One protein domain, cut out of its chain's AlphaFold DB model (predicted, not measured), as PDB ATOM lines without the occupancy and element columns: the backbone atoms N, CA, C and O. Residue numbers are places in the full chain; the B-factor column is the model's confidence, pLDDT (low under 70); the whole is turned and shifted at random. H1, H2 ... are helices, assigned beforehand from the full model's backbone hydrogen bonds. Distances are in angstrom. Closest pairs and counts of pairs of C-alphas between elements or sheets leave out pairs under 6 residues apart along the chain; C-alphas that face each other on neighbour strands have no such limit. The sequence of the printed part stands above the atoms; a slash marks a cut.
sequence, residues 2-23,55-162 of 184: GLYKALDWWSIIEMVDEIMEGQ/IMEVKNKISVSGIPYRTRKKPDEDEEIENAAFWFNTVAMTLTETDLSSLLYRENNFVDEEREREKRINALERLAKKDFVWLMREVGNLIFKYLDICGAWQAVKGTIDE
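AT A GLANCE: This is residues 2 to 23 and 55 to 162 of the 184 residues of an uncharacterized protein of Clostridium symbiosum (UniProt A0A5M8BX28). One long helix, H6, makes the longest axis, and the short H3 crosses its first half at the core; H1 packs on H6 farther along. H5 makes a corner with H6 at their link, H4 and H5 lie beyond H3 from H6, and residues 155 to 162 of H6 stick out. The printed part has 130 residues with six named helices, H1 to H6 in chain order, and no named strand: all helix, mostly crossed. It is compact, with a radius of gyration of the C-alphas of 15.8 A, and elongated, spanning 54 by 31 by 21 A.

HOW THE PARTS SIT: Start at H6, residues 129 to 162: its residues 135 to 143 touch H3, residues 84 to 93, about perpendicular at 75 degrees, with the C-alphas of Phe 88 and Val 139 closest at 6.2 A. Farther along, residues 146 to 153 touch H1, residues 9 to 20, the same way at a steep tilt of 42 degrees; the closest C-alphas, Ile 19 and Trp 153, are 7.1 A apart. H2, residues 55 to 62, touches H3, its closest C-alphas being Ile 62 and Ala 84 at 5.0 A. H5, residues 113 to 125, only just touches H3, with 3 pairs of C-alphas within 8 A, Thr 90 and Arg 120 closest at 5.9 A. H4, residues 100 to 106, and H6 are apart. In each of the six helices every O i to N i+4 pair is within hydrogen-bond range.

IN THESE COORDINATES: Find C-alpha 9 at (18.174, 6.884, 33.625), where H1 begins; it runs 16.5 A. H5 runs 18.4 A. H6 runs 48.6 A, from C-alpha 129 at (22.930, -10.020, 49.004) to C-alpha 162 at (15.491, 37.006, 39.168).

THE WHOLE: The C-alphas farthest apart, Asp 76 and Glu 162, are 55.1 A apart. Residues 24 to 54 are not printed; the cut spans 22.8 A between C-alphas 23 and 55. The link from H2 to H3 is long, and pLDDT is under 70 in residues 2 to 3 and 64 to 82.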
ATOM      1  N   GLY A   2       6.572  19.689  40.356       54.62
ATOM      2  CA  GLY A   2       5.826  18.477  40.717       54.62
ATOM      3  C   GLY A   2       6.369  17.886  42.020       54.62
ATOM      4  O   GLY A   2       7.550  18.062  42.315       54.62
ATOM      5  N   LEU A   3       5.505  17.239  42.807       69.12
ATOM      6  CA  LEU A   3       5.892  16.542  44.044       69.12
ATOM      7  C   LEU A   3       6.927  15.433  43.785       69.12
ATOM      8  O   LEU A   3       7.770  15.187  44.640       69.12
ATOM      9  N   TYR A   4       6.889  14.828  42.596       83.00
ATOM     10  CA  TYR A   4       7.782  13.758  42.161       83.00
ATOM     11  C   TYR A   4       8.813  14.249  41.134       83.00
ATOM     12  O   TYR A   4       8.609  15.254  40.442       83.00
ATOM     13  N   LYS A   5       9.944  13.546  41.054       88.44
ATOM     14  CA  LYS A   5      11.087  13.823  40.181       88.44
ATOM     15  C   LYS A   5      11.231  12.705  39.149       88.44
ATOM     16  O   LYS A   5      11.128  11.528  39.484       88.44
ATOM     17  N   ALA A   6      11.530  13.069  37.906       92.50
ATOM     18  CA  ALA A   6      11.907  12.106  36.878       92.50
ATOM     19  C   ALA A   6      13.340  11.616  37.155       92.50
ATOM     20  O   ALA A   6      14.313  12.287  36.814       92.50
ATOM     21  N   LEU A   7      13.448  10.491  37.868       95.19
ATOM     22  CA  LEU A   7      14.715   9.878  38.298       95.19
ATOM     23  C   LEU A   7      15.095   8.657  37.455       95.19
ATOM     24  O   LEU A   7      15.990   7.899  37.826       95.19
ATOM     25  N   ASP A   8      14.411   8.446  36.334       93.94
ATOM     26  CA  ASP A   8      14.830   7.440  35.375       93.94
ATOM     27  C   ASP A   8      16.167   7.827  34.728       93.94
ATOM     28  O   ASP A   8      16.534   9.001  34.621       93.94
ATOM     29  N   TRP A   9      16.873   6.802  34.268       93.44
ATOM     30  CA  TRP A   9      18.174   6.884  33.625       93.44
ATOM     31  C   TRP A   9      18.262   8.003  32.582       93.44
ATOM     32  O   TRP A   9      19.230   8.760  32.564       93.44
ATOM     33  N   TRP A  10      17.272   8.106  31.696       94.00
ATOM     34  CA  TRP A  10      17.351   9.033  30.574       94.00
ATOM     35  C   TRP A  10      17.096  10.469  31.010       94.00
ATOM     36  O   TRP A  10      17.824  11.355  30.574       94.00
ATOM     37  N   SER A  11      16.122  10.698  31.893       94.81
ATOM     38  CA  SER A  11      15.863  12.036  32.436       94.81
ATOM     39  C   SER A  11      17.062  12.578  33.213       94.81
ATOM     40  O   SER A  11      17.385  13.759  33.098       94.81
ATOM     41  N   ILE A  12      17.764  11.716  33.960       96.06
ATOM     42  CA  ILE A  12      18.999  12.098  34.653       96.06
ATOM     43  C   ILE A  12      20.087  12.487  33.653       96.06
ATOM     44  O   ILE A  12      20.670  13.557  33.797       96.06
ATOM     45  N   ILE A  13      20.350  11.657  32.638       95.81
ATOM     46  CA  ILE A  13      21.378  11.950  31.626       95.81
ATOM     47  C   ILE A  13      21.078  13.259  30.892       95.81
ATOM     48  O   ILE A  13      21.963  14.097  30.782       95.81
ATOM     49  N   GLU A  14      19.836  13.473  30.452       95.94
ATOM     50  CA  GLU A  14      19.442  14.697  29.742       95.94
ATOM     51  C   GLU A  14      19.655  15.955  30.588       95.94
ATOM     52  O   GLU A  14      20.139  16.969  30.087       95.94
ATOM     53  N   MET A  15      19.312  15.900  31.877       96.25
ATOM     54  CA  MET A  15      19.507  17.032  32.777       96.25
ATOM     55  C   MET A  15      20.990  17.245  33.112       96.25
ATOM     56  O   MET A  15      21.433  18.385  33.199       96.25
ATOM     57  N   VAL A  16      21.771  16.175  33.283       97.62
ATOM     58  CA  VAL A  16      23.227  16.272  33.474       97.62
ATOM     59  C   VAL A  16      23.884  16.914  32.250       97.62
ATOM     60  O   VAL A  16      24.650  17.861  32.419       97.62
ATOM     61  N   ASP A  17      23.519  16.484  31.041       97.00
ATOM     62  CA  ASP A  17      23.987  17.081  29.786       97.00
ATOM     63  C   ASP A  17      23.607  18.572  29.701       97.00
ATOM     64  O   ASP A  17      24.436  19.395  29.314       97.00
ATOM     65  N   GLU A  18      22.391  18.951  30.120       96.31
ATOM     66  CA  GLU A  18      21.969  20.358  30.188       96.31
ATOM     67  C   GLU A  18      22.885  21.179  31.116       96.31
ATOM     68  O   GLU A  18      23.323  22.272  30.752       96.31
ATOM     69  N   ILE A  19      23.208  20.664  32.305       97.50
ATOM     70  CA  ILE A  19      24.060  21.367  33.281       97.50
ATOM     71  C   ILE A  19      25.502  21.476  32.778       97.50
ATOM     72  O   ILE A  19      26.146  22.508  32.975       97.50
ATOM     73  N   MET A  20      25.999  20.453  32.078       97.50
ATOM     74  CA  MET A  20      27.333  20.454  31.466       97.50
ATOM     75  C   MET A  20      27.521  21.559  30.417       97.50
ATOM     76  O   MET A  20      28.659  21.939  30.144       97.50
ATOM     77  N   GLU A  21      26.446  22.124  29.850       96.00
ATOM     78  CA  GLU A  21      26.551  23.296  28.968       96.00
ATOM     79  C   GLU A  21      27.035  24.561  29.712       96.00
ATOM     80  O   GLU A  21      27.511  25.501  29.069       96.00
ATOM     81  N   GLY A  22      26.927  24.606  31.049       92.94
ATOM     82  CA  GLY A  22      27.398  25.715  31.883       92.94
ATOM     83  C   GLY A  22      26.834  27.067  31.439       92.94
ATOM     84  O   GLY A  22      25.634  27.207  31.198       92.94
ATOM     85  N   GLN A  23      27.698  28.073  31.277       88.75
ATOM     86  CA  GLN A  23      27.303  29.394  30.764       88.75
ATOM     87  C   GLN A  23      26.790  29.348  29.311       88.75
ATOM     88  O   GLN A  23      25.981  30.182  28.906       88.75
ATOM     89  N   ILE A  55      28.268   7.808  36.223       94.94
ATOM     90  CA  ILE A  55      27.076   7.146  35.675       94.94
ATOM     91  C   ILE A  55      27.470   6.150  34.568       94.94
ATOM     92  O   ILE A  55      26.993   5.008  34.558       94.94
ATOM     93  N   MET A  56      28.367   6.533  33.654       93.19
ATOM     94  CA  MET A  56      28.865   5.638  32.600       93.19
ATOM     95  C   MET A  56      29.672   4.463  33.162       93.19
ATOM     96  O   MET A  56      29.558   3.339  32.662       93.19
ATOM     97  N   GLU A  57      30.461   4.679  34.214       91.81
ATOM     98  CA  GLU A  57      31.203   3.604  34.871       91.81
ATOM     99  C   GLU A  57      30.249   2.579  35.503       91.81
ATOM    100  O   GLU A  57      30.389   1.370  35.281       91.81
ATOM    101  N   VAL A  58      29.239   3.046  36.241       91.31
ATOM    102  CA  VAL A  58      28.221   2.178  36.845       91.31
ATOM    103  C   VAL A  58      27.425   1.438  35.770       91.31
ATOM    104  O   VAL A  58      27.258   0.225  35.873       91.31
ATOM    105  N   LYS A  59      27.029   2.099  34.677       89.19
ATOM    106  CA  LYS A  59      26.383   1.445  33.524       89.19
ATOM    107  C   LYS A  59      27.199   0.284  32.977       89.19
ATOM    108  O   LYS A  59      26.654  -0.794  32.743       89.19
ATOM    109  N   ASN A  60      28.500   0.488  32.782       86.19
ATOM    110  CA  ASN A  60      29.384  -0.557  32.276       86.19
ATOM    111  C   ASN A  60      29.440  -1.744  33.246       86.19
ATOM    112  O   ASN A  60      29.335  -2.891  32.810       86.19
ATOM    113  N   LYS A  61      29.504  -1.475  34.557       86.19
ATOM    114  CA  LYS A  61      29.439  -2.510  35.600       86.19
ATOM    115  C   LYS A  61      28.089  -3.235  35.640       86.19
ATOM    116  O   LYS A  61      28.080  -4.412  35.998       86.19
ATOM    117  N   ILE A  62      26.989  -2.574  35.264       85.94
ATOM    118  CA  ILE A  62      25.634  -3.151  35.284       85.94
ATOM    119  C   ILE A  62      25.272  -3.940  34.018       85.94
ATOM    120  O   ILE A  62      24.460  -4.861  34.079       85.94
ATOM    121  N   SER A  63      25.875  -3.590  32.881       79.06
ATOM    122  CA  SER A  63      25.567  -4.125  31.546       79.06
ATOM    123  C   SER A  63      25.544  -5.663  31.441       79.06
ATOM    124  O   SER A  63      25.979  -6.363  32.348       79.06
ATOM    125  N   VAL A  64      25.087  -6.197  30.298       60.41
ATOM    126  CA  VAL A  64      24.857  -7.633  29.994       60.41
ATOM    127  C   VAL A  64      25.956  -8.592  30.487       60.41
ATOM    128  O   VAL A  64      25.680  -9.739  30.796       60.41
ATOM    129  N   SER A  65      27.216  -8.164  30.618       60.69
ATOM    130  CA  SER A  65      28.311  -9.020  31.111       60.69
ATOM    131  C   SER A  65      28.747  -8.747  32.559       60.69
ATOM    132  O   SER A  65      29.714  -9.338  33.030       60.69
ATOM    133  N   GLY A  66      28.064  -7.861  33.275       66.44
ATOM    134  CA  GLY A  66      28.399  -7.390  34.613       66.44
ATOM    135  C   GLY A  66      27.442  -7.889  35.701       66.44
ATOM    136  O   GLY A  66      26.967  -9.030  35.675       66.44
ATOM    137  N   ILE A  67      27.191  -7.036  36.693       64.94
ATOM    138  CA  ILE A  67      26.259  -7.265  37.800       64.94
ATOM    139  C   ILE A  67      24.970  -6.493  37.486       64.94
ATOM    140  O   ILE A  67      24.998  -5.277  37.570       64.94
ATOM    141  N   PRO A  68      23.820  -7.135  37.229       64.62
ATOM    142  CA  PRO A  68      23.436  -8.325  37.983       64.62
ATOM    143  C   PRO A  68      23.322  -9.592  37.144       64.62
ATOM    144  O   PRO A  68      23.001 -10.640  37.692       64.62
ATOM    145  N   TYR A  69      23.580  -9.521  35.835       62.56
ATOM    146  CA  TYR A  69      23.413 -10.650  34.917       62.56
ATOM    147  C   TYR A  69      24.153 -11.915  35.384       62.56
ATOM    148  O   TYR A  69      23.542 -12.971  35.528       62.56
ATOM    149  N   ARG A  70      25.441 -11.797  35.746       61.88
ATOM    150  CA  ARG A  70      26.268 -12.939  36.194       61.88
ATOM    151  C   ARG A  70      25.883 -13.517  37.558       61.88
ATOM    152  O   ARG A  70      26.384 -14.573  37.937       61.88
ATOM    153  N   THR A  71      25.071 -12.803  38.328       64.00
ATOM    154  CA  THR A  71      24.794 -13.110  39.739       64.00
ATOM    155  C   THR A  71      23.328 -13.445  39.991       64.00
ATOM    156  O   THR A  71      22.944 -13.699  41.136       64.00
ATOM    157  N   ARG A  72      22.497 -13.459  38.941       68.75
ATOM    158  CA  ARG A  72      21.110 -13.921  39.019       68.75
ATOM    159  C   ARG A  72      21.069 -15.413  39.310       68.75
ATOM    160  O   ARG A  72      21.807 -16.201  38.730       68.75
ATOM    161  N   LYS A  73      20.118 -15.805  40.158       63.66
ATOM    162  CA  LYS A  73      19.805 -17.219  40.409       63.66
ATOM    163  C   LYS A  73      19.243 -17.926  39.167       63.66
ATOM    164  O   LYS A  73      19.342 -19.144  39.091       63.66
ATOM    165  N   LYS A  74      18.635 -17.172  38.240       66.06
ATOM    166  CA  LYS A  74      17.966 -17.672  37.030       66.06
ATOM    167  C   LYS A  74      18.058 -16.659  35.869       66.06
ATOM    168  O   LYS A  74      17.151 -15.854  35.708       66.06
ATOM    169  N   PRO A  75      19.165 -16.626  35.116       62.34
ATOM    170  CA  PRO A  75      19.361 -15.644  34.046       62.34
ATOM    171  C   PRO A  75      18.449 -15.876  32.827       62.34
ATOM    172  O   PRO A  75      17.958 -14.903  32.269       62.34
ATOM    173  N   ASP A  76      18.149 -17.133  32.484       64.44
ATOM    174  CA  ASP A  76      17.396 -17.501  31.268       64.44
ATOM    175  C   ASP A  76      15.882 -17.194  31.337       64.44
ATOM    176  O   ASP A  76      15.183 -17.295  30.335       64.44
ATOM    177  N   GLU A  77      15.347 -16.844  32.514       61.28
ATOM    178  CA  GLU A  77      13.925 -16.486  32.691       61.28
ATOM    179  C   GLU A  77      13.652 -14.987  32.419       61.28
ATOM    180  O   GLU A  77      12.492 -14.580  32.425       61.28
ATOM    181  N   ASP A  78      14.689 -14.170  32.175       57.19
ATOM    182  CA  ASP A  78      14.643 -12.705  32.315       57.19
ATOM    183  C   ASP A  78      15.391 -11.944  31.178       57.19
ATOM    184  O   ASP A  78      16.160 -11.012  31.447       57.19
ATOM    185  N   GLU A  79      15.172 -12.309  29.904       56.53
ATOM    186  CA  GLU A  79      15.802 -11.659  28.724       56.53
ATOM    187  C   GLU A  79      15.496 -10.143  28.630       56.53
ATOM    188  O   GLU A  79      16.353  -9.345  28.246       56.53
ATOM    189  N   GLU A  80      14.305  -9.699  29.061       56.09
ATOM    190  CA  GLU A  80      13.927  -8.269  29.114       56.09
ATOM    191  C   GLU A  80      14.782  -7.443  30.099       56.09
ATOM    192  O   GLU A  80      14.815  -6.215  30.031       56.09
ATOM    193  N   ILE A  81      15.476  -8.101  31.035       60.56
ATOM    194  CA  ILE A  81      16.105  -7.482  32.213       60.56
ATOM    195  C   ILE A  81      17.619  -7.260  31.987       60.56
ATOM    196  O   ILE A  81      18.384  -6.971  32.910       60.56
ATOM    197  N   GLU A  82      18.119  -7.400  30.760       64.31
ATOM    198  CA  GLU A  82      19.557  -7.366  30.437       64.31
ATOM    199  C   GLU A  82      20.151  -5.960  30.210       64.31
ATOM    200  O   GLU A  82      21.298  -5.823  29.785       64.31
ATOM    201  N   ASN A  83      19.425  -4.887  30.528       77.62
ATOM    202  CA  ASN A  83      19.904  -3.516  30.323       77.62
ATOM    203  C   ASN A  83      20.298  -2.821  31.638       77.62
ATOM    204  O   ASN A  83      19.615  -2.935  32.656       77.62
ATOM    205  N   ALA A  84      21.374  -2.031  31.605       86.31
ATOM    206  CA  ALA A  84      21.778  -1.177  32.716       86.31
ATOM    207  C   ALA A  84      20.695  -0.169  33.121       86.31
ATOM    208  O   ALA A  84      20.473   0.035  34.313       86.31
ATOM    209  N   ALA A  85      19.974   0.388  32.141       89.44
ATOM    210  CA  ALA A  85      18.863   1.299  32.404       89.44
ATOM    211  C   ALA A  85      17.748   0.622  33.217       89.44
ATOM    212  O   ALA A  85      17.240   1.224  34.155       89.44
ATOM    213  N   PHE A  86      17.428  -0.649  32.936       89.50
ATOM    214  CA  PHE A  86      16.415  -1.389  33.695       89.50
ATOM    215  C   PHE A  86      16.781  -1.476  35.181       89.50
ATOM    216  O   PHE A  86      15.958  -1.187  36.046       89.50
ATOM    217  N   TRP A  87      18.021  -1.855  35.498       90.88
ATOM    218  CA  TRP A  87      18.463  -2.001  36.889       90.88
ATOM    219  C   TRP A  87      18.608  -0.668  37.601       90.88
ATOM    220  O   TRP A  87      18.244  -0.562  38.771       90.88
ATOM    221  N   PHE A  88      19.086   0.349  36.889       93.75
ATOM    222  CA  PHE A  88      19.112   1.710  37.400       93.75
ATOM    223  C   PHE A  88      17.697   2.175  37.771       93.75
ATOM    224  O   PHE A  88      17.443   2.543  38.916       93.75
ATOM    225  N   ASN A  89      16.751   2.061  36.838       93.81
ATOM    226  CA  ASN A  89      15.360   2.466  37.028       93.81
ATOM    227  C   ASN A  89      14.643   1.615  38.078       93.81
ATOM    228  O   ASN A  89      13.775   2.105  38.792       93.81
ATOM    229  N   THR A  90      15.022   0.345  38.210       93.25
ATOM    230  CA  THR A  90      14.537  -0.540  39.273       93.25
ATOM    231  C   THR A  90      14.927  -0.016  40.651       93.25
ATOM    232  O   THR A  90      14.073   0.020  41.532       93.25
ATOM    233  N   VAL A  91      16.171   0.439  40.840       94.44
ATOM    234  CA  VAL A  91      16.570   1.100  42.092       94.44
ATOM    235  C   VAL A  91      15.865   2.445  42.244       94.44
ATOM    236  O   VAL A  91      15.316   2.707  43.309       94.44
ATOM    237  N   ALA A  92      15.818   3.273  41.196       94.88
ATOM    238  CA  ALA A  92      15.150   4.575  41.247       94.88
ATOM    239  C   ALA A  92      13.682   4.445  41.688       94.88
ATOM    240  O   ALA A  92      13.234   5.177  42.562       94.88
ATOM    241  N   MET A  93      12.950   3.451  41.182       92.81
ATOM    242  CA  MET A  93      11.560   3.174  41.565       92.81
ATOM    243  C   MET A  93      11.373   2.862  43.064       92.81
ATOM    244  O   MET A  93      10.272   3.029  43.599       92.81
ATOM    245  N   THR A  94      12.419   2.400  43.758       92.06
ATOM    246  CA  THR A  94      12.353   2.174  45.214       92.06
ATOM    247  C   THR A  94      12.362   3.472  46.022       92.06
ATOM    248  O   THR A  94      11.991   3.453  47.194       92.06
ATOM    249  N   LEU A  95      12.758   4.593  45.410       90.81
ATOM    250  CA  LEU A  95      12.755   5.910  46.035       90.81
ATOM    251  C   LEU A  95      11.357   6.523  45.964       90.81
ATOM    252  O   LEU A  95      10.691   6.483  44.928       90.81
ATOM    253  N   THR A  96      10.920   7.119  47.069       85.75
ATOM    254  CA  THR A  96       9.583   7.718  47.198       85.75
ATOM    255  C   THR A  96       9.389   8.961  46.335       85.75
ATOM    256  O   THR A  96       8.267   9.339  46.020       85.75
ATOM    257  N   GLU A  97      10.488   9.593  45.948       84.00
ATOM    258  CA  GLU A  97      10.555  10.819  45.170       84.00
ATOM    259  C   GLU A  97      10.379  10.562  43.669       84.00
ATOM    260  O   GLU A  97      10.171  11.513  42.917       84.00
ATOM    261  N   THR A  98      10.469   9.309  43.218       90.19
ATOM    262  CA  THR A  98      10.440   8.958  41.796       90.19
ATOM    263  C   THR A  98       9.039   9.074  41.210       90.19
ATOM    264  O   THR A  98       8.084   8.478  41.705       90.19
ATOM    265  N   ASP A  99       8.934   9.789  40.092       90.50
ATOM    266  CA  ASP A  99       7.756   9.779  39.230       90.50
ATOM    267  C   ASP A  99       7.708   8.457  38.449       90.50
ATOM    268  O   ASP A  99       8.353   8.300  37.406       90.50
ATOM    269  N   LEU A 100       6.980   7.482  39.001       89.00
ATOM    270  CA  LEU A 100       6.884   6.141  38.429       89.00
ATOM    271  C   LEU A 100       6.200   6.147  37.058       89.00
ATOM    272  O   LEU A 100       6.673   5.468  36.148       89.00
ATOM    273  N   SER A 101       5.140   6.937  36.886       89.75
ATOM    274  CA  SER A 101       4.413   7.016  35.620       89.75
ATOM    275  C   SER A 101       5.322   7.514  34.494       89.75
ATOM    276  O   SER A 101       5.368   6.912  33.419       89.75
ATOM    277  N   SER A 102       6.099   8.574  34.750       89.69
ATOM    278  CA  SER A 102       7.066   9.100  33.777       89.69
ATOM    279  C   SER A 102       8.184   8.098  33.478       89.69
ATOM    280  O   SER A 102       8.548   7.913  32.315       89.69
ATOM    281  N   LEU A 103       8.701   7.411  34.502       91.94
ATOM    282  CA  LEU A 103       9.737   6.388  34.342       91.94
ATOM    283  C   LEU A 103       9.267   5.253  33.421       91.94
ATOM    284  O   LEU A 103       9.960   4.922  32.459       91.94
ATOM    285  N   LEU A 104       8.083   4.690  33.677       90.94
ATOM    286  CA  LEU A 104       7.539   3.589  32.875       90.94
ATOM    287  C   LEU A 104       7.198   4.034  31.452       90.94
ATOM    288  O   LEU A 104       7.489   3.320  30.491       90.94
ATOM    289  N   TYR A 105       6.679   5.255  31.294       89.44
ATOM    290  CA  TYR A 105       6.445   5.845  29.979       89.44
ATOM    291  C   TYR A 105       7.732   5.907  29.144       89.44
ATOM    292  O   TYR A 105       7.729   5.515  27.976       89.44
ATOM    293  N   ARG A 106       8.853   6.339  29.738       88.31
ATOM    294  CA  ARG A 106      10.152   6.415  29.043       88.31
ATOM    295  C   ARG A 106      10.724   5.052  28.664       88.31
ATOM    296  O   ARG A 106      11.487   4.954  27.707       88.31
ATOM    297  N   GLU A 107      10.318   4.000  29.361       88.19
ATOM    298  CA  GLU A 107      10.648   2.618  29.015       88.19
ATOM    299  C   GLU A 107       9.700   2.011  27.967       88.19
ATOM    300  O   GLU A 107       9.886   0.860  27.578       88.19
ATOM    301  N   ASN A 108       8.694   2.759  27.491       87.62
ATOM    302  CA  ASN A 108       7.558   2.239  26.721       87.62
ATOM    303  C   ASN A 108       6.825   1.090  27.442       87.62
ATOM    304  O   ASN A 108       6.283   0.186  26.800       87.62
ATOM    305  N   ASN A 109       6.810   1.119  28.777       86.12
ATOM    306  CA  ASN A 109       6.101   0.160  29.606       86.12
ATOM    307  C   ASN A 109       4.754   0.749  30.039       86.12
ATOM    308  O   ASN A 109       4.686   1.675  30.839       86.12
ATOM    309  N   PHE A 110       3.674   0.193  29.494       86.56
ATOM    310  CA  PHE A 110       2.298   0.624  29.769       86.56
ATOM    311  C   PHE A 110       1.524  -0.402  30.610       86.56
ATOM    312  O   PHE A 110       0.293  -0.438  30.580       86.56
ATOM    313  N   VAL A 111       2.242  -1.290  31.303       85.56
ATOM    314  CA  VAL A 111       1.661  -2.239  32.256       85.56
ATOM    315  C   VAL A 111       1.219  -1.493  33.520       85.56
ATOM    316  O   VAL A 111       1.661  -0.381  33.795       85.56
ATOM    317  N   ASP A 112       0.319  -2.114  34.281       90.88
ATOM    318  CA  ASP A 112      -0.064  -1.663  35.617       90.88
ATOM    319  C   ASP A 112       1.166  -1.394  36.509       90.88
ATOM    320  O   ASP A 112       2.057  -2.242  36.625       90.88
ATOM    321  N   GLU A 113       1.202  -0.209  37.127       88.44
ATOM    322  CA  GLU A 113       2.364   0.278  37.881       88.44
ATOM    323  C   GLU A 113       2.698  -0.609  39.082       88.44
ATOM    324  O   GLU A 113       3.871  -0.858  39.356       88.44
ATOM    325  N   GLU A 114       1.680  -1.110  39.788       88.81
ATOM    326  CA  GLU A 114       1.886  -1.944  40.971       88.81
ATOM    327  C   GLU A 114       2.424  -3.314  40.568       88.81
ATOM    328  O   GLU A 114       3.382  -3.818  41.153       88.81
ATOM    329  N   ARG A 115       1.889  -3.883  39.486       89.31
ATOM    330  CA  ARG A 115       2.404  -5.136  38.931       89.31
ATOM    331  C   ARG A 115       3.857  -5.017  38.472       89.31
ATOM    332  O   ARG A 115       4.652  -5.933  38.695       89.31
ATOM    333  N   GLU A 116       4.216  -3.920  37.813       89.38
ATOM    334  CA  GLU A 116       5.599  -3.683  37.393       89.38
ATOM    335  C   GLU A 116       6.518  -3.438  38.599       89.38
ATOM    336  O   GLU A 116       7.649  -3.939  38.636       89.38
ATOM    337  N   ARG A 117       6.012  -2.753  39.633       89.00
ATOM    338  CA  ARG A 117       6.714  -2.577  40.907       89.00
ATOM    339  C   ARG A 117       7.023  -3.921  41.559       89.00
ATOM    340  O   ARG A 117       8.182  -4.185  41.886       89.00
ATOM    341  N   GLU A 118       6.033  -4.799  41.683       90.12
ATOM    342  CA  GLU A 118       6.218  -6.153  42.209       90.12
ATOM    343  C   GLU A 118       7.221  -6.961  41.372       90.12
ATOM    344  O   GLU A 118       8.108  -7.612  41.931       90.12
ATOM    345  N   LYS A 119       7.144  -6.905  40.032       87.88
ATOM    346  CA  LYS A 119       8.100  -7.581  39.127       87.88
ATOM    347  C   LYS A 119       9.543  -7.173  39.441       87.88
ATOM    348  O   LYS A 119      10.417  -8.032  39.576       87.88
ATOM    349  N   ARG A 120       9.797  -5.874  39.590       89.12
ATOM    350  CA  ARG A 120      11.135  -5.318  39.844       89.12
ATOM    351  C   ARG A 120      11.645  -5.576  41.259       89.12
ATOM    352  O   ARG A 120      12.824  -5.887  41.422       89.12
ATOM    353  N   ILE A 121      10.773  -5.531  42.267       90.50
ATOM    354  CA  ILE A 121      11.123  -5.946  43.635       90.50
ATOM    355  C   ILE A 121      11.541  -7.420  43.638       90.50
ATOM    356  O   ILE A 121      12.621  -7.755  44.121       90.50
ATOM    357  N   ASN A 122      10.755  -8.289  42.998       88.06
ATOM    358  CA  ASN A 122      11.092  -9.705  42.861       88.06
ATOM    359  C   ASN A 122      12.435  -9.918  42.135       88.06
ATOM    360  O   ASN A 122      13.198 -10.819  42.493       88.06
ATOM    361  N   ALA A 123      12.757  -9.095  41.132       86.94
ATOM    362  CA  ALA A 123      14.051  -9.143  40.450       86.94
ATOM    363  C   ALA A 123      15.215  -8.782  41.394       86.94
ATOM    364  O   ALA A 123      16.235  -9.480  41.401       86.94
ATOM    365  N   LEU A 124      15.055  -7.752  42.233       89.06
ATOM    366  CA  LEU A 124      16.042  -7.370  43.251       89.06
ATOM    367  C   LEU A 124      16.256  -8.474  44.298       89.06
ATOM    368  O   LEU A 124      17.397  -8.797  44.626       89.06
ATOM    369  N   GLU A 125      15.186  -9.105  44.785       89.12
ATOM    370  CA  GLU A 125      15.251 -10.182  45.789       89.12
ATOM    371  C   GLU A 125      15.948 -11.458  45.284       89.12
ATOM    372  O   GLU A 125      16.480 -12.270  46.057       89.12
ATOM    373  N   ARG A 126      15.973 -11.655  43.963       85.81
ATOM    374  CA  ARG A 126      16.673 -12.776  43.327       85.81
ATOM    375  C   ARG A 126      18.183 -12.567  43.238       85.81
ATOM    376  O   ARG A 126      18.890 -13.549  42.991       85.81
ATOM    377  N   LEU A 127      18.687 -11.354  43.467       86.50
ATOM    378  CA  LEU A 127      20.123 -11.079  43.504       86.50
ATOM    379  C   LEU A 127      20.778 -11.687  44.749       86.50
ATOM    380  O   LEU A 127      20.154 -11.879  45.795       86.50
ATOM    381  N   ALA A 128      22.076 -11.987  44.664       86.44
ATOM    382  CA  ALA A 128      22.834 -12.272  45.872       86.44
ATOM    383  C   ALA A 128      22.938 -10.997  46.725       86.44
ATOM    384  O   ALA A 128      23.075  -9.890  46.203       86.44
ATOM    385  N   LYS A 129      22.934 -11.150  48.056       88.12
ATOM    386  CA  LYS A 129      22.930 -10.020  49.004       88.12
ATOM    387  C   LYS A 129      24.019  -8.980  48.712       88.12
ATOM    388  O   LYS A 129      23.760  -7.787  48.807       88.12
ATOM    389  N   LYS A 130      25.230  -9.429  48.362       87.88
ATOM    390  CA  LYS A 130      26.361  -8.544  48.042       87.88
ATOM    391  C   LYS A 130      26.076  -7.650  46.826       87.88
ATOM    392  O   LYS A 130      26.449  -6.486  46.840       87.88
ATOM    393  N   ASP A 131      25.387  -8.188  45.823       87.62
ATOM    394  CA  ASP A 131      25.127  -7.527  44.547       87.62
ATOM    395  C   ASP A 131      23.931  -6.583  44.671       87.62
ATOM    396  O   ASP A 131      23.982  -5.470  44.163       87.62
ATOM    397  N   PHE A 132      22.910  -6.973  45.444       90.69
ATOM    398  CA  PHE A 132      21.828  -6.076  45.859       90.69
ATOM    399  C   PHE A 132      22.371  -4.851  46.610       90.69
ATOM    400  O   PHE A 132      22.089  -3.719  46.232       90.69
ATOM    401  N   VAL A 133      23.190  -5.065  47.649       92.62
ATOM    402  CA  VAL A 133      23.773  -3.967  48.442       92.62
ATOM    403  C   VAL A 133      24.646  -3.067  47.573       92.62
ATOM    404  O   VAL A 133      24.580  -1.848  47.703       92.62
ATOM    405  N   TRP A 134      25.453  -3.656  46.689       92.62
ATOM    406  CA  TRP A 134      26.271  -2.898  45.751       92.62
ATOM    407  C   TRP A 134      25.404  -2.054  44.811       92.62
ATOM    408  O   TRP A 134      25.599  -0.846  44.751       92.62
ATOM    409  N   LEU A 135      24.403  -2.649  44.158       92.81
ATOM    410  CA  LEU A 135      23.533  -1.959  43.205       92.81
ATOM    411  C   LEU A 135      22.781  -0.794  43.863       92.81
ATOM    412  O   LEU A 135      22.815   0.321  43.348       92.81
ATOM    413  N   MET A 136      22.160  -1.038  45.023       94.75
ATOM    414  CA  MET A 136      21.451  -0.005  45.785       94.75
ATOM    415  C   MET A 136      22.378   1.143  46.185       94.75
ATOM    416  O   MET A 136      21.989   2.304  46.101       94.75
ATOM    417  N   ARG A 137      23.613   0.831  46.600       95.12
ATOM    418  CA  ARG A 137      24.603   1.840  46.986       95.12
ATOM    419  C   ARG A 137      25.060   2.666  45.791       95.12
ATOM    420  O   ARG A 137      25.043   3.886  45.876       95.12
ATOM    421  N   GLU A 138      25.507   2.025  44.714       94.81
ATOM    422  CA  GLU A 138      26.063   2.744  43.565       94.81
ATOM    423  C   GLU A 138      24.995   3.610  42.900       94.81
ATOM    424  O   GLU A 138      25.199   4.809  42.742       94.81
ATOM    425  N   VAL A 139      23.831   3.037  42.581       95.44
ATOM    426  CA  VAL A 139      22.752   3.788  41.928       95.44
ATOM    427  C   VAL A 139      22.163   4.837  42.870       95.44
ATOM    428  O   VAL A 139      21.969   5.977  42.456       95.44
ATOM    429  N   GLY A 140      21.941   4.503  44.146       95.94
ATOM    430  CA  GLY A 140      21.450   5.464  45.134       95.94
ATOM    431  C   GLY A 140      22.382   6.667  45.282       95.94
ATOM    432  O   GLY A 140      21.928   7.805  45.213       95.94
ATOM    433  N   ASN A 141      23.693   6.436  45.396       96.00
ATOM    434  CA  ASN A 141      24.678   7.516  45.478       96.00
ATOM    435  C   ASN A 141      24.675   8.403  44.226       96.00
ATOM    436  O   ASN A 141      24.778   9.621  44.360       96.00
ATOM    437  N   LEU A 142      24.545   7.821  43.028       97.06
ATOM    438  CA  LEU A 142      24.426   8.596  41.790       97.06
ATOM    439  C   LEU A 142      23.183   9.487  41.802       97.06
ATOM    440  O   LEU A 142      23.278  10.664  41.467       97.06
ATOM    441  N   ILE A 143      22.037   8.948  42.225       96.94
ATOM    442  CA  ILE A 143      20.784   9.704  42.302       96.94
ATOM    443  C   ILE A 143      20.892  10.840  43.328       96.94
ATOM    444  O   ILE A 143      20.466  11.955  43.038       96.94
ATOM    445  N   PHE A 144      21.493  10.608  44.498       95.56
ATOM    446  CA  PHE A 144      21.683  11.675  45.487       95.56
ATOM    447  C   PHE A 144      22.618  12.777  44.978       95.56
ATOM    448  O   PHE A 144      22.249  13.947  45.037       95.56
ATOM    449  N   LYS A 145      23.766  12.420  44.383       96.62
ATOM    450  CA  LYS A 145      24.659  13.401  43.741       96.62
ATOM    451  C   LYS A 145      23.935  14.199  42.651       96.62
ATOM    452  O   LYS A 145      24.085  15.415  42.571       96.62
ATOM    453  N   TYR A 146      23.134  13.523  41.828       97.06
ATOM    454  CA  TYR A 146      22.306  14.157  40.804       97.06
ATOM    455  C   TYR A 146      21.328  15.177  41.401       97.06
ATOM    456  O   TYR A 146      21.212  16.291  40.889       97.06
ATOM    457  N   LEU A 147      20.642  14.817  42.487       95.88
ATOM    458  CA  LEU A 147      19.696  15.700  43.168       95.88
ATOM    459  C   LEU A 147      20.389  16.939  43.746       95.88
ATOM    460  O   LEU A 147      19.854  18.040  43.599       95.88
ATOM    461  N   ASP A 148      21.576  16.779  44.333       96.19
ATOM    462  CA  ASP A 148      22.369  17.888  44.871       96.19
ATOM    463  C   ASP A 148      22.800  18.861  43.763       96.19
ATOM    464  O   ASP A 148      22.573  20.070  43.870       96.19
ATOM    465  N   ILE A 149      23.345  18.339  42.655       96.81
ATOM    466  CA  ILE A 149      23.760  19.145  41.497       96.81
ATOM    467  C   ILE A 149      22.554  19.856  40.872       96.81
ATOM    468  O   ILE A 149      22.616  21.055  40.597       96.81
ATOM    469  N   CYS A 150      21.425  19.162  40.710       95.94
ATOM    470  CA  CYS A 150      20.182  19.772  40.242       95.94
ATOM    471  C   CYS A 150      19.704  20.893  41.166       95.94
ATOM    472  O   CYS A 150      19.261  21.937  40.688       95.94
ATOM    473  N   GLY A 151      19.768  20.686  42.483       95.31
ATOM    474  CA  GLY A 151      19.393  21.693  43.469       95.31
ATOM    475  C   GLY A 151      20.242  22.955  43.337       95.31
ATOM    476  O   GLY A 151      19.694  24.056  43.247       95.31
ATOM    477  N   ALA A 152      21.563  22.790  43.247       96.44
ATOM    478  CA  ALA A 152      22.496  23.896  43.061       96.44
ATOM    479  C   ALA A 152      22.267  24.625  41.728       96.44
ATOM    480  O   ALA A 152      22.151  25.851  41.709       96.44
ATOM    481  N   TRP A 153      22.103  23.886  40.628       96.19
ATOM    482  CA  TRP A 153      21.811  24.455  39.313       96.19
ATOM    483  C   TRP A 153      20.533  25.295  39.307       96.19
ATOM    484  O   TRP A 153      20.544  26.434  38.843       96.19
ATOM    485  N   GLN A 154      19.433  24.772  39.857       95.00
ATOM    486  CA  GLN A 154      18.165  25.507  39.903       95.00
ATOM    487  C   GLN A 154      18.254  26.759  40.784       95.00
ATOM    488  O   GLN A 154      17.633  27.768  40.459       95.00
ATOM    489  N   ALA A 155      19.033  26.725  41.869       95.44
ATOM    490  CA  ALA A 155      19.256  27.894  42.715       95.44
ATOM    491  C   ALA A 155      20.031  29.001  41.979       95.44
ATOM    492  O   ALA A 155      19.621  30.164  42.009       95.44
ATOM    493  N   VAL A 156      21.115  28.644  41.281       93.25
ATOM    494  CA  VAL A 156      21.911  29.599  40.491       93.25
ATOM    495  C   VAL A 156      21.087  30.158  39.340       93.25
ATOM    496  O   VAL A 156      20.966  31.374  39.206       93.25
ATOM    497  N   LYS A 157      20.444  29.281  38.562       94.19
ATOM    498  CA  LYS A 157      19.569  29.680  37.459       94.19
ATOM    499  C   LYS A 157      18.452  30.609  37.931       94.19
ATOM    500  O   LYS A 157      18.271  31.668  37.350       94.19
ATOM    501  N   GLY A 158      17.759  30.259  39.016       91.75
ATOM    502  CA  GLY A 158      16.691  31.089  39.574       91.75
ATOM    503  C   GLY A 158      17.179  32.456  40.059       91.75
ATOM    504  O   GLY A 158      16.481  33.450  39.883       91.75
ATOM    505  N   THR A 159      18.393  32.523  40.611       90.75
ATOM    506  CA  THR A 159      19.016  33.792  41.020       90.75
ATOM    507  C   THR A 159      19.314  34.671  39.804       90.75
ATOM    508  O   THR A 159      19.007  35.861  39.817       90.75
ATOM    509  N   ILE A 160      19.878  34.093  38.740       89.56
ATOM    510  CA  ILE A 160      20.153  34.806  37.485       89.56
ATOM    511  C   ILE A 160      18.844  35.281  36.841       89.56
ATOM    512  O   ILE A 160      18.726  36.463  36.526       89.56
ATOM    513  N   ASP A 161      17.839  34.407  36.741       89.69
ATOM    514  CA  ASP A 161      16.514  34.739  36.203       89.69
ATOM    515  C   ASP A 161      15.855  35.891  36.995       89.69
ATOM    516  O   ASP A 161      15.245  36.793  36.412       89.69
ATOM    517  N   GLU A 162      15.991  35.912  38.327       88.00
ATOM    518  CA  GLU A 162      15.491  37.006  39.168       88.00
ATOM    519  C   GLU A 162      16.218  38.328  38.873       88.00
ATOM    520  O   GLU A 162      15.560  39.364  38.728       88.00
TER     521      GLU A 162